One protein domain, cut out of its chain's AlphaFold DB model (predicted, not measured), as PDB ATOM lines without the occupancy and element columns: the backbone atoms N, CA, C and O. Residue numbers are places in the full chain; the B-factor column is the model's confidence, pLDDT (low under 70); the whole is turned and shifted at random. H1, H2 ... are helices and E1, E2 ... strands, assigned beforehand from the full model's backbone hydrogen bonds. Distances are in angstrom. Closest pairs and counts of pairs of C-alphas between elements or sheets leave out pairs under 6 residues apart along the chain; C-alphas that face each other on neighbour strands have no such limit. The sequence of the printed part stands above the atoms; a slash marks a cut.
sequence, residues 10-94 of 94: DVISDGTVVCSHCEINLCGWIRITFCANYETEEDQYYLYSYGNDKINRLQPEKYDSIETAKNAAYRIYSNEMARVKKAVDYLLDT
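This is residues 10 to 94 of the 94 residues of an uncharacterized protein of Lachnospiraceae bacterium (UniProt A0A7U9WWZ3). A twisted sheet of five strands, E1 to E5, has one long helix, H1, laid lengthwise over one of its faces, while no named helix covers the other face. The far end of H1 runs on past the sheet, and residues 85 to 94, of which 85 to 92 belong to H1, stick out as a free arm that adds to the length. The printed part has 85 residues, with five named strands followed by one named helix, in the order E1 E2 E3 E4 E5 H1; the sheet has the order E1 - E2 - E3 - E4 - E5, all antiparallel. The class is mixed, helices and strands. The whole is loose, with a radius of gyration of the C-alphas of 15.2 A, and its C-alphas span 55 by 24 by 21 A.

The printed part opens with E1, residues 10 to 13, whose first C-alpha, that of Asp 10, is at (-25.476, -33.371, 46.424). E2 is residues 16 to 26, the longest strand with 11 residues, and measures 30.4 A from first to last C-alpha. E3, residues 30 to 39, measures 28.7 A, and E4, residues 44 to 51, measures 23.3 A. E5 is short, residues 61 to 63, with 6.7 A between its first and last C-alphas; E1 measures 9.9 A. H1, residues 66 to 92, is 38.8 A long, from C-alpha 66 at (-26.125, -39.384, 38.595) to C-alpha 92 at (-33.229, -6.406, 19.397).

The five strands form a meander, each strand the antiparallel neighbour of the one before, and each step along it is a hairpin. E1 is an edge strand and runs beside E2 at 168 degrees between their directions, with N 11 and O 19 2.8 A apart, within hydrogen-bond range. E2 and E3 stand at 174 degrees; their C-alphas 19 and 37 face each other at 4.4 A, and N 22 and O 34 are within hydrogen-bond range at 2.9 A. E3 and E4 stand at 163 degrees, with N 46 and O 37 within hydrogen-bond range at 2.8 A. E4 and the other edge strand, E5, stand at 143 degrees, with N 45 and O 63 within hydrogen-bond range at 2.7 A. E1 and E5 are apart, and so are E2 and E5. H1 is on the sheet, at a height over the sheet of 9.3 A. It lies over E3 and E4 and runs along the strands, its line and that of E4 at 10 degrees on the local plane. The closest C-alphas of E4 and H1 are those of Leu 47 and Ala 69, 6.0 A apart; for E3 and H1 they are those of Ala 36 and Ala 69, 6.6 A apart. The sheet and H1 make two layers, a helix on one face of a sheet. In H1 every O i to N i+4 pair is within hydrogen-bond range.

The outline is a rod, and the two C-alphas farthest apart, those of Asp 14 and Thr 94, are 55.8 A from each other. Without residues 85 to 94, which stand free, the body has 75 residues and spans 38 by 20 by 20 A. The printed part has no cut and ends at Thr 94, the chain's last residue. No link is long: that from E4 to E5, with 9 residues, is short, and the other four are tight. Within it, residues 54 to 55 pair antiparallel with residues 50 to 51 of E4. The mean pLDDT of the printed part is 88.2; residues 53 to 58 and residue 94 are under 70.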
ATOM      1  N   ASP A  10     -25.406 -31.918  46.282       96.62
ATOM      2  CA  ASP A  10     -25.476 -33.371  46.424       96.62
ATOM      3  C   ASP A  10     -25.668 -33.762  47.894       96.62
ATOM      4  O   ASP A  10     -25.006 -33.233  48.789       96.62
ATOM      5  N   VAL A  11     -26.563 -34.715  48.129       96.44
ATOM      6  CA  VAL A  11     -26.735 -35.440  49.386       96.44
ATOM      7  C   VAL A  11     -26.173 -36.838  49.171       96.44
ATOM      8  O   VAL A  11     -26.606 -37.549  48.265       96.44
ATOM      9  N   ILE A  12     -25.198 -37.220  49.991       96.12
ATOM     10  CA  ILE A  12     -24.454 -38.473  49.848       96.12
ATOM     11  C   ILE A  12     -24.735 -39.360  51.064       96.12
ATOM     12  O   ILE A  12     -24.622 -38.893  52.196       96.12
ATOM     13  N   SER A  13     -25.066 -40.630  50.826       94.00
ATOM     14  CA  SER A  13     -25.146 -41.688  51.840       94.00
ATOM     15  C   SER A  13     -24.275 -42.850  51.393       94.00
ATOM     16  O   SER A  13     -24.368 -43.271  50.245       94.00
ATOM     17  N   ASP A  14     -23.406 -43.342  52.276       92.88
ATOM     18  CA  ASP A  14     -22.543 -44.507  52.016       92.88
ATOM     19  C   ASP A  14     -21.719 -44.419  50.715       92.88
ATOM     20  O   ASP A  14     -21.457 -45.409  50.043       92.88
ATOM     21  N   GLY A  15     -21.299 -43.203  50.349       92.06
ATOM     22  CA  GLY A  15     -20.540 -42.939  49.121       92.06
ATOM     23  C   GLY A  15     -21.390 -42.789  47.852       92.06
ATOM     24  O   GLY A  15     -20.850 -42.403  46.817       92.06
ATOM     25  N   THR A  16     -22.704 -43.002  47.932       91.00
ATOM     26  CA  THR A  16     -23.654 -42.851  46.823       91.00
ATOM     27  C   THR A  16     -24.404 -41.527  46.927       91.00
ATOM     28  O   THR A  16     -24.862 -41.139  48.003       91.00
ATOM     29  N   VAL A  17     -24.564 -40.818  45.808       95.31
ATOM     30  CA  VAL A  17     -25.423 -39.626  45.753       95.31
ATOM     31  C   VAL A  17     -26.877 -40.087  45.806       95.31
ATOM     32  O   VAL A  17     -27.396 -40.602  44.830       95.31
ATOM     33  N   VAL A  18     -27.558 -39.903  46.934       95.69
ATOM     34  CA  VAL A  18     -28.960 -40.334  47.084       95.69
ATOM     35  C   VAL A  18     -29.949 -39.288  46.575       95.69
ATOM     36  O   VAL A  18     -31.069 -39.605  46.183       95.69
ATOM     37  N   CYS A  19     -29.535 -38.024  46.563       94.75
ATOM     38  CA  CYS A  19     -30.325 -36.916  46.051       94.75
ATOM     39  C   CYS A  19     -29.391 -35.809  45.569       94.75
ATOM     40  O   CYS A  19     -28.387 -35.505  46.211       94.75
ATOM     41  N   SER A  20     -29.718 -35.186  44.446       95.62
ATOM     42  CA  SER A  20     -28.999 -34.034  43.925       95.62
ATOM     43  C   SER A  20     -29.985 -32.979  43.459       95.62
ATOM     44  O   SER A  20     -30.911 -33.264  42.700       95.62
ATOM     45  N   HIS A  21     -29.786 -31.747  43.914       95.75
ATOM     46  CA  HIS A  21     -30.693 -30.640  43.648       95.75
ATOM     47  C   HIS A  21     -29.970 -29.484  42.964       95.75
ATOM     48  O   HIS A  21     -28.923 -29.032  43.432       95.75
ATOM     49  N   CYS A  22     -30.557 -28.943  41.899       93.69
ATOM     50  CA  CYS A  22     -30.081 -27.732  41.241       93.69
ATOM     51  C   CYS A  22     -31.235 -26.753  41.040       93.69
ATOM     52  O   CYS A  22     -32.297 -27.120  40.544       93.69
ATOM     53  N   GLU A  23     -31.004 -25.488  41.384       92.06
ATOM     54  CA  GLU A  23     -31.941 -24.406  41.109       92.06
ATOM     55  C   GLU A  23     -31.274 -23.341  40.248       92.06
ATOM     56  O   GLU A  23     -30.148 -22.904  40.499       92.06
ATOM     57  N   ILE A  24     -32.007 -22.910  39.232       89.69
ATOM     58  CA  ILE A  24     -31.595 -21.895  38.283       89.69
ATOM     59  C   ILE A  24     -32.640 -20.796  38.342       89.69
ATOM     60  O   ILE A  24     -33.822 -21.048  38.118       89.69
ATOM     61  N   ASN A  25     -32.190 -19.577  38.607       86.69
ATOM     62  CA  ASN A  25     -33.015 -18.381  38.565       86.69
ATOM     63  C   ASN A  25     -32.407 -17.408  37.556       86.69
ATOM     64  O   ASN A  25     -31.260 -16.979  37.702       86.69
ATOM     65  N   LEU A  26     -33.169 -17.085  36.518       78.00
ATOM     66  CA  LEU A  26     -32.750 -16.186  35.454       78.00
ATOM     67  C   LEU A  26     -33.566 -14.913  35.538       78.00
ATOM     68  O   LEU A  26     -34.784 -14.920  35.335       78.00
ATOM     69  N   CYS A  27     -32.864 -13.824  35.840       73.94
ATOM     70  CA  CYS A  27     -33.415 -12.475  35.919       73.94
ATOM     71  C   CYS A  27     -34.667 -12.361  36.816       73.94
ATOM     72  O   CYS A  27     -35.477 -11.463  36.617       73.94
ATOM     73  N   GLY A  28     -34.856 -13.270  37.782       74.69
ATOM     74  CA  GLY A  28     -36.025 -13.302  38.666       74.69
ATOM     75  C   GLY A  28     -37.318 -13.814  38.024       74.69
ATOM     76  O   GLY A  28     -38.338 -13.852  38.706       74.69
ATOM     77  N   TRP A  29     -37.317 -14.164  36.734       74.12
ATOM     78  CA  TRP A  29     -38.544 -14.439  35.966       74.12
ATOM     79  C   TRP A  29     -38.682 -15.901  35.555       74.12
ATOM     80  O   TRP A  29     -39.793 -16.427  35.468       74.12
ATOM     81  N   ILE A  30     -37.555 -16.558  35.286       78.44
ATOM     82  CA  ILE A  30     -37.528 -17.968  34.911       78.44
ATOM     83  C   ILE A  30     -36.814 -18.715  36.023       78.44
ATOM     84  O   ILE A  30     -35.606 -18.551  36.213       78.44
ATOM     85  N   ARG A  31     -37.566 -19.548  36.741       87.75
ATOM     86  CA  ARG A  31     -37.017 -20.493  37.705       87.75
ATOM     87  C   ARG A  31     -37.153 -21.906  37.167       87.75
ATOM     88  O   ARG A  31     -38.253 -22.335  36.827       87.75
ATOM     89  N   ILE A  32     -36.034 -22.619  37.105       88.94
ATOM     90  CA  ILE A  32     -35.981 -24.039  36.761       88.94
ATOM     91  C   ILE A  32     -35.357 -24.767  37.944       88.94
ATOM     92  O   ILE A  32     -34.289 -24.383  38.417       88.94
ATOM     93  N   THR A  33     -36.029 -25.803  38.429       92.00
ATOM     94  CA  THR A  33     -35.518 -26.676  39.490       92.00
ATOM     95  C   THR A  33     -35.352 -28.083  38.941       92.00
ATOM     96  O   THR A  33     -36.262 -28.602  38.294       92.00
ATOM     97  N   PHE A  34     -34.202 -28.692  39.204       93.19
ATOM     98  CA  PHE A  34     -33.910 -30.085  38.901       93.19
ATOM     99  C   PHE A  34     -33.674 -30.859  40.194       93.19
ATOM    100  O   PHE A  34     -32.904 -30.413  41.047       93.19
ATOM    101  N   CYS A  35     -34.290 -32.034  40.297       94.06
ATOM    102  CA  CYS A  35     -34.041 -32.991  41.372       94.06
ATOM    103  C   CYS A  35     -33.690 -34.337  40.744       94.06
ATOM    104  O   CYS A  35     -34.483 -34.854  39.963       94.06
ATOM    105  N   ALA A  36     -32.527 -34.893  41.069       95.31
ATOM    106  CA  ALA A  36     -32.143 -36.250  40.708       95.31
ATOM    107  C   ALA A  36     -32.126 -37.102  41.980       95.31
ATOM    108  O   ALA A  36     -31.245 -36.921  42.821       95.31
ATOM    109  N   ASN A  37     -33.101 -37.995  42.129       95.00
ATOM    110  CA  ASN A  37     -33.240 -38.855  43.305       95.00
ATOM    111  C   ASN A  37     -32.848 -40.281  42.945       95.00
ATOM    112  O   ASN A  37     -33.273 -40.776  41.907       95.00
ATOM    113  N   TYR A  38     -32.072 -40.936  43.797       95.75
ATOM    114  CA  TYR A  38     -31.760 -42.347  43.636       95.75
ATOM    115  C   TYR A  38     -32.890 -43.202  44.220       95.75
ATOM    116  O   TYR A  38     -33.261 -43.026  45.382       95.75
ATOM    117  N   GLU A  39     -33.431 -44.111  43.416       94.44
ATOM    118  CA  GLU A  39     -34.402 -45.117  43.831       94.44
ATOM    119  C   GLU A  39     -33.674 -46.443  44.055       94.44
ATOM    120  O   GLU A  39     -33.056 -46.991  43.143       94.44
ATOM    121  N   THR A  40     -33.742 -46.951  45.284       90.88
ATOM    122  CA  THR A  40     -32.943 -48.112  45.701       90.88
ATOM    123  C   THR A  40     -33.538 -49.411  45.177       90.88
ATOM    124  O   THR A  40     -32.793 -50.330  44.851       90.88
ATOM    125  N   GLU A  41     -34.867 -49.494  45.075       93.19
ATOM    126  CA  GLU A  41     -35.544 -50.702  44.588       93.19
ATOM    127  C   GLU A  41     -35.283 -50.959  43.100       93.19
ATOM    128  O   GLU A  41     -35.279 -52.107  42.658       93.19
ATOM    129  N   GLU A  42     -35.046 -49.893  42.337       92.12
ATOM    130  CA  GLU A  42     -34.823 -49.966  40.896       92.12
ATOM    131  C   GLU A  42     -33.363 -49.759  40.480       92.12
ATOM    132  O   GLU A  42     -33.060 -49.948  39.306       92.12
ATOM    133  N   ASP A  43     -32.475 -49.390  41.411       93.75
ATOM    134  CA  ASP A  43     -31.067 -49.045  41.140       93.75
ATOM    135  C   ASP A  43     -30.930 -47.959  40.052       93.75
ATOM    136  O   ASP A  43     -30.113 -48.035  39.135       93.75
ATOM    137  N   GLN A  44     -31.798 -46.941  40.111       95.75
ATOM    138  CA  GLN A  44     -31.890 -45.899  39.085       95.75
ATOM    139  C   GLN A  44     -32.081 -44.503  39.672       95.75
ATOM    140  O   GLN A  44     -32.685 -44.300  40.721       95.75
ATOM    141  N   TYR A  45     -31.598 -43.503  38.940       96.06
ATOM    142  CA  TYR A  45     -31.802 -42.090  39.223       96.06
ATOM    143  C   TYR A  45     -33.012 -41.549  38.476       96.06
ATOM    144  O   TYR A  45     -33.112 -41.632  37.255       96.06
ATOM    145  N   TYR A  46     -33.889 -40.897  39.216       95.12
ATOM    146  CA  TYR A  46     -35.086 -40.246  38.730       95.12
ATOM    147  C   TYR A  46     -34.857 -38.747  38.621       95.12
ATOM    148  O   TYR A  46     -34.687 -38.066  39.635       95.12
ATOM    149  N   LEU A  47     -34.876 -38.223  37.397       94.75
ATOM    150  CA  LEU A  47     -34.750 -36.797  37.133       94.75
ATOM    151  C   LEU A  47     -36.123 -36.133  37.023       94.75
ATOM    152  O   LEU A  47     -36.889 -36.364  36.082       94.75
ATOM    153  N   TYR A  48     -36.377 -35.213  37.941       91.62
ATOM    154  CA  TYR A  48     -37.525 -34.322  37.939       91.62
ATOM    155  C   TYR A  48     -37.106 -32.929  37.477       91.62
ATOM    156  O   TYR A  48     -36.016 -32.447  37.798       91.62
ATOM    157  N   SER A  49     -37.996 -32.263  36.740       89.31
ATOM    158  CA  SER A  49     -37.820 -30.870  36.328       89.31
ATOM    159  C   SER A  49     -39.080 -30.062  36.623       89.31
ATOM    160  O   SER A  49     -40.197 -30.464  36.284       89.31
ATOM    161  N   TYR A  50     -38.890 -28.908  37.250       87.06
ATOM    162  CA  TYR A  50     -39.957 -28.005  37.665       87.06
ATOM    163  C   TYR A  50     -39.685 -26.606  37.116       87.06
ATOM    164  O   TYR A  50     -38.537 -26.164  37.084       87.06
ATOM    165  N   GLY A  51     -40.732 -25.908  36.688       85.25
ATOM    166  CA  GLY A  51     -40.681 -24.535  36.198       85.25
ATOM    167  C   GLY A  51     -41.618 -23.656  37.008       85.25
ATOM    168  O   GLY A  51     -42.800 -23.970  37.090       85.25
ATOM    169  N   ASN A  52     -41.114 -22.567  37.597       79.94
ATOM    170  CA  ASN A  52     -41.904 -21.648  38.436       79.94
ATOM    171  C   ASN A  52     -42.844 -22.398  39.412       79.94
ATOM    172  O   ASN A  52     -44.049 -22.152  39.439       79.94
ATOM    173  N   ASP A  53     -42.287 -23.375  40.136       67.31
ATOM    174  CA  ASP A  53     -42.975 -24.261  41.094       67.31
ATOM    175  C   ASP A  53     -44.051 -25.199  40.511       67.31
ATOM    176  O   ASP A  53     -44.745 -25.900  41.247       67.31
ATOM    177  N   LYS A  54     -44.173 -25.283  39.184       69.56
ATOM    178  CA  LYS A  54     -45.013 -26.267  38.495       69.56
ATOM    179  C   LYS A  54     -44.173 -27.427  37.986       69.56
ATOM    180  O   LYS A  54     -43.072 -27.242  37.472       69.56
ATOM    181  N   ILE A  55     -44.715 -28.636  38.099       61.72
ATOM    182  CA  ILE A  55     -44.129 -29.828  37.483       61.72
ATOM    183  C   ILE A  55     -44.143 -29.628  35.963       61.72
ATOM    184  O   ILE A  55     -45.213 -29.547  35.363       61.72
ATOM    185  N   ASN A  56     -42.963 -29.559  35.340       65.81
ATOM    186  CA  ASN A  56     -42.865 -29.422  33.884       65.81
ATOM    187  C   ASN A  56     -43.021 -30.772  33.171       65.81
ATOM    188  O   ASN A  56     -43.326 -30.805  31.980       65.81
ATOM    189  N   ARG A  57     -42.815 -31.889  33.884       67.31
ATOM    190  CA  ARG A  57     -42.967 -33.251  33.359       67.31
ATOM    191  C   ARG A  57     -43.656 -34.157  34.369       67.31
ATOM    192  O   ARG A  57     -43.145 -34.358  35.463       67.31
ATOM    193  N   LEU A  58     -44.804 -34.712  33.975       63.22
ATOM    194  CA  LEU A  58     -45.624 -35.592  34.817       63.22
ATOM    195  C   LEU A  58     -44.935 -36.922  35.151       63.22
ATOM    196  O   LEU A  58     -45.237 -37.506  36.185       63.22
ATOM    197  N   GLN A  59     -44.022 -37.385  34.293       75.75
ATOM    198  CA  GLN A  59     -43.208 -38.569  34.548       75.75
ATOM    199  C   GLN A  59     -41.723 -38.187  34.614       75.75
ATOM    200  O   GLN A  59     -41.233 -37.528  33.691       75.75
ATOM    201  N   PRO A  60     -41.018 -38.566  35.693       81.06
ATOM    202  CA  PRO A  60     -39.571 -38.422  35.781       81.06
ATOM    203  C   PRO A  60     -38.869 -39.326  34.769       81.06
ATOM    204  O   PRO A  60     -39.304 -40.446  34.502       81.06
ATOM    205  N   GLU A  61     -37.768 -38.832  34.212       89.00
ATOM    206  CA  GLU A  61     -36.888 -39.640  33.367       89.00
ATOM    207  C   GLU A  61     -35.959 -40.476  34.253       89.00
ATOM    208  O   GLU A  61     -35.448 -39.968  35.252       89.00
ATOM    209  N   LYS A  62     -35.745 -41.743  33.886       94.50
ATOM    210  CA  LYS A  62     -34.869 -42.669  34.613       94.50
ATOM    211  C   LYS A  62     -33.479 -42.710  33.983       94.50
ATOM    212  O   LYS A  62     -33.354 -42.646  32.759       94.50
ATOM    213  N   TYR A  63     -32.457 -42.839  34.818       95.56
ATOM    214  CA  TYR A  63     -31.049 -42.799  34.438       95.56
ATOM    215  C   TYR A  63     -30.235 -43.784  35.273       95.56
ATOM    216  O   TYR A  63     -30.429 -43.870  36.479       95.56
ATOM    217  N   ASP A  64     -29.265 -44.461  34.665       95.56
ATOM    218  CA  ASP A  64     -28.438 -45.457  35.368       95.56
ATOM    219  C   ASP A  64     -27.325 -44.818  36.221       95.56
ATOM    220  O   ASP A  64     -26.617 -45.491  36.962       95.56
ATOM    221  N   SER A  65     -27.120 -43.500  36.112       95.38
ATOM    222  CA  SER A  65     -26.116 -42.793  36.907       95.38
ATOM    223  C   SER A  65     -26.499 -41.348  37.191       95.38
ATOM    224  O   SER A  65     -27.196 -40.691  36.411       95.38
ATOM    225  N   ILE A  66     -25.952 -40.802  38.277       95.50
ATOM    226  CA  ILE A  66     -26.125 -39.384  38.595       95.50
ATOM    227  C   ILE A  66     -25.564 -38.478  37.492       95.50
ATOM    228  O   ILE A  66     -26.139 -37.437  37.185       95.50
ATOM    229  N   GLU A  67     -24.460 -38.871  36.855       95.75
ATOM    230  CA  GLU A  67     -23.829 -38.089  35.791       95.75
ATOM    231  C   GLU A  67     -24.737 -37.982  34.560       95.75
ATOM    232  O   GLU A  67     -24.922 -36.895  34.012       95.75
ATOM    233  N   THR A  68     -25.365 -39.088  34.151       95.81
ATOM    234  CA  THR A  68     -26.289 -39.084  33.010       95.81
ATOM    235  C   THR A  68     -27.540 -38.253  33.302       95.81
ATOM    236  O   THR A  68     -27.936 -37.450  32.451       95.81
ATOM    237  N   ALA A  69     -28.080 -38.324  34.524       95.06
ATOM    238  CA  ALA A  69     -29.166 -37.450  34.970       95.06
ATOM    239  C   ALA A  69     -28.761 -35.959  34.945       95.06
ATOM    240  O   ALA A  69     -29.484 -35.116  34.403       95.06
ATOM    241  N   LYS A  70     -27.574 -35.611  35.461       95.25
ATOM    242  CA  LYS A  70     -27.056 -34.229  35.450       95.25
ATOM    243  C   LYS A  70     -26.820 -33.712  34.024       95.25
ATOM    244  O   LYS A  70     -27.159 -32.565  33.721       95.25
ATOM    245  N   ASN A  71     -26.323 -34.559  33.124       94.19
ATOM    246  CA  ASN A  71     -26.144 -34.227  31.707       94.19
ATOM    247  C   ASN A  71     -27.484 -33.983  30.998       94.19
ATOM    248  O   ASN A  71     -27.608 -33.052  30.195       94.19
ATOM    249  N   ALA A  72     -28.514 -34.772  31.308       93.31
ATOM    250  CA  ALA A  72     -29.857 -34.546  30.784       93.31
ATOM    251  C   ALA A  72     -30.456 -33.218  31.265       93.31
ATOM    252  O   ALA A  72     -30.969 -32.444  30.452       93.31
ATOM    253  N   ALA A  73     -30.311 -32.891  32.551       92.56
ATOM    254  CA  ALA A  73     -30.699 -31.588  33.087       92.56
ATOM    255  C   ALA A  73     -29.968 -30.430  32.383       92.56
ATOM    256  O   ALA A  73     -30.599 -29.439  32.005       92.56
ATOM    257  N   TYR A  74     -28.665 -30.574  32.113       91.94
ATOM    258  CA  TYR A  74     -27.901 -29.576  31.360       91.94
ATOM    259  C   TYR A  74     -28.432 -29.372  29.933       91.94
ATOM    260  O   TYR A  74     -28.508 -28.235  29.458       91.94
ATOM    261  N   ARG A  75     -28.857 -30.445  29.253       91.12
ATOM    262  CA  ARG A  75     -29.499 -30.355  27.928       91.12
ATOM    263  C   ARG A  75     -30.827 -29.607  27.991       91.12
ATOM    264  O   ARG A  75     -31.067 -28.747  27.146       91.12
ATOM    265  N   ILE A  76     -31.666 -29.898  28.987       88.94
ATOM    266  CA  ILE A  76     -32.941 -29.192  29.196       88.94
ATOM    267  C   ILE A  76     -32.676 -27.699  29.409       88.94
ATOM    268  O   ILE A  76     -33.241 -26.867  28.700       88.94
ATOM    269  N   TYR A  77     -31.762 -27.361  30.321       88.25
ATOM    270  CA  TYR A  77     -31.363 -25.981  30.581       88.25
ATOM    271  C   TYR A  77     -30.850 -25.278  29.315       88.25
ATOM    272  O   TYR A  77     -31.341 -24.208  28.963       88.25
ATOM    273  N   SER A  78     -29.917 -25.897  28.591       88.00
ATOM    274  CA  SER A  78     -29.322 -25.318  27.382       88.00
ATOM    275  C   SER A  78     -30.364 -25.048  26.293       88.00
ATOM    276  O   SER A  78     -30.320 -24.004  25.641       88.00
ATOM    277  N   ASN A  79     -31.336 -25.950  26.125       87.06
ATOM    278  CA  ASN A  79     -32.436 -25.773  25.178       87.06
ATOM    279  C   ASN A  79     -33.332 -24.591  25.559       87.06
ATOM    280  O   ASN A  79     -33.645 -23.760  24.704       87.06
ATOM    281  N   GLU A  80     -33.713 -24.473  26.833       85.19
ATOM    282  CA  GLU A  80     -34.481 -23.319  27.309       85.19
ATOM    283  C   GLU A  80     -33.699 -22.016  27.114       85.19
ATOM    284  O   GLU A  80     -34.258 -21.008  26.681       85.19
ATOM    285  N   MET A  81     -32.383 -22.033  27.335       85.69
ATOM    286  CA  MET A  81     -31.572 -20.829  27.160       85.69
ATOM    287  C   MET A  81     -31.411 -20.437  25.697       85.69
ATOM    288  O   MET A  81     -31.436 -19.248  25.373       85.69
ATOM    289  N   ALA A  82     -31.313 -21.413  24.795       88.25
ATOM    290  CA  ALA A  82     -31.335 -21.160  23.361       88.25
ATOM    291  C   ALA A  82     -32.664 -20.517  22.918       88.25
ATOM    292  O   ALA A  82     -32.652 -19.591  22.104       88.25
ATOM    293  N   ARG A  83     -33.801 -20.951  23.487       86.94
ATOM    294  CA  ARG A  83     -35.122 -20.347  23.227       86.94
ATOM    295  C   ARG A  83     -35.188 -18.899  23.710       86.94
ATOM    296  O   ARG A  83     -35.627 -18.039  22.948       86.94
ATOM    297  N   VAL A  84     -34.718 -18.623  24.928       85.25
ATOM    298  CA  VAL A  84     -34.656 -17.257  25.481       85.25
ATOM    299  C   VAL A  84     -33.767 -16.369  24.619       85.25
ATOM    300  O   VAL A  84     -34.194 -15.291  24.217       85.25
ATOM    301  N   LYS A  85     -32.563 -16.839  24.268       87.75
ATOM    302  CA  LYS A  85     -31.648 -16.095  23.395       87.75
ATOM    303  C   LYS A  85     -32.315 -15.736  22.070       87.75
ATOM    304  O   LYS A  85     -32.268 -14.581  21.676       87.75
ATOM    305  N   LYS A  86     -32.981 -16.694  21.415       89.88
ATOM    306  CA  LYS A  86     -33.684 -16.445  20.148       89.88
ATOM    307  C   LYS A  86     -34.767 -15.368  20.284       89.88
ATOM    308  O   LYS A  86     -34.913 -14.550  19.385       89.88
ATOM    309  N   ALA A  87     -35.522 -15.372  21.383       87.69
ATOM    310  CA  ALA A  87     -36.550 -14.364  21.635       87.69
ATOM    311  C   ALA A  87     -35.951 -12.969  21.879       87.69
ATOM    312  O   ALA A  87     -36.470 -11.987  21.358       87.69
ATOM    313  N   VAL A  88     -34.848 -12.883  22.627       86.38
ATOM    314  CA  VAL A  88     -34.123 -11.622  22.847       86.38
ATOM    315  C   VAL A  88     -33.531 -11.095  21.541       86.38
ATOM    316  O   VAL A  88     -33.720  -9.925  21.234       86.38
ATOM    317  N   ASP A  89     -32.869 -11.955  20.762       90.19
ATOM    318  CA  ASP A  89     -32.286 -11.582  19.468       90.19
ATOM    319  C   ASP A  89     -33.369 -11.015  18.529       90.19
ATOM    320  O   ASP A  89     -33.149  -9.989  17.898       90.19
ATOM    321  N   TYR A  90     -34.562 -11.624  18.494       92.69
ATOM    322  CA  TYR A  90     -35.697 -11.124  17.706       92.69
ATOM    323  C   TYR A  90     -36.175  -9.730  18.142       92.69
ATOM    324  O   TYR A  90     -36.517  -8.919  17.293       92.69
ATOM    325  N   LEU A  91     -36.195  -9.446  19.450       89.88
ATOM    326  CA  LEU A  91     -36.622  -8.145  19.981       89.88
ATOM    327  C   LEU A  91     -35.586  -7.032  19.777       89.88
ATOM    328  O   LEU A  91     -35.949  -5.863  19.808       89.88
ATOM    329  N   LEU A  92     -34.304  -7.376  19.640       89.44
ATOM    330  CA  LEU A  92     -33.229  -6.406  19.397       89.44
ATOM    331  C   LEU A  92     -33.035  -6.093  17.907       89.44
ATOM    332  O   LEU A  92     -32.411  -5.085  17.586       89.44
ATOM    333  N   ASP A  93     -33.534  -6.957  17.019       82.81
ATOM    334  CA  ASP A  93     -33.519  -6.775  15.558       82.81
ATOM    335  C   ASP A  93     -34.719  -5.940  15.045       82.81
ATOM    336  O   ASP A  93     -34.827  -5.659  13.851       82.81
ATOM    337  N   THR A  94     -35.621  -5.534  15.947       54.34
ATOM    338  CA  THR A  94     -36.738  -4.590  15.721       54.34
ATOM    339  C   THR A  94     -36.464  -3.232  16.342       54.34
ATOM    340  O   THR A  94     -36.770  -2.215  15.681       54.34
TER     341      THR A  94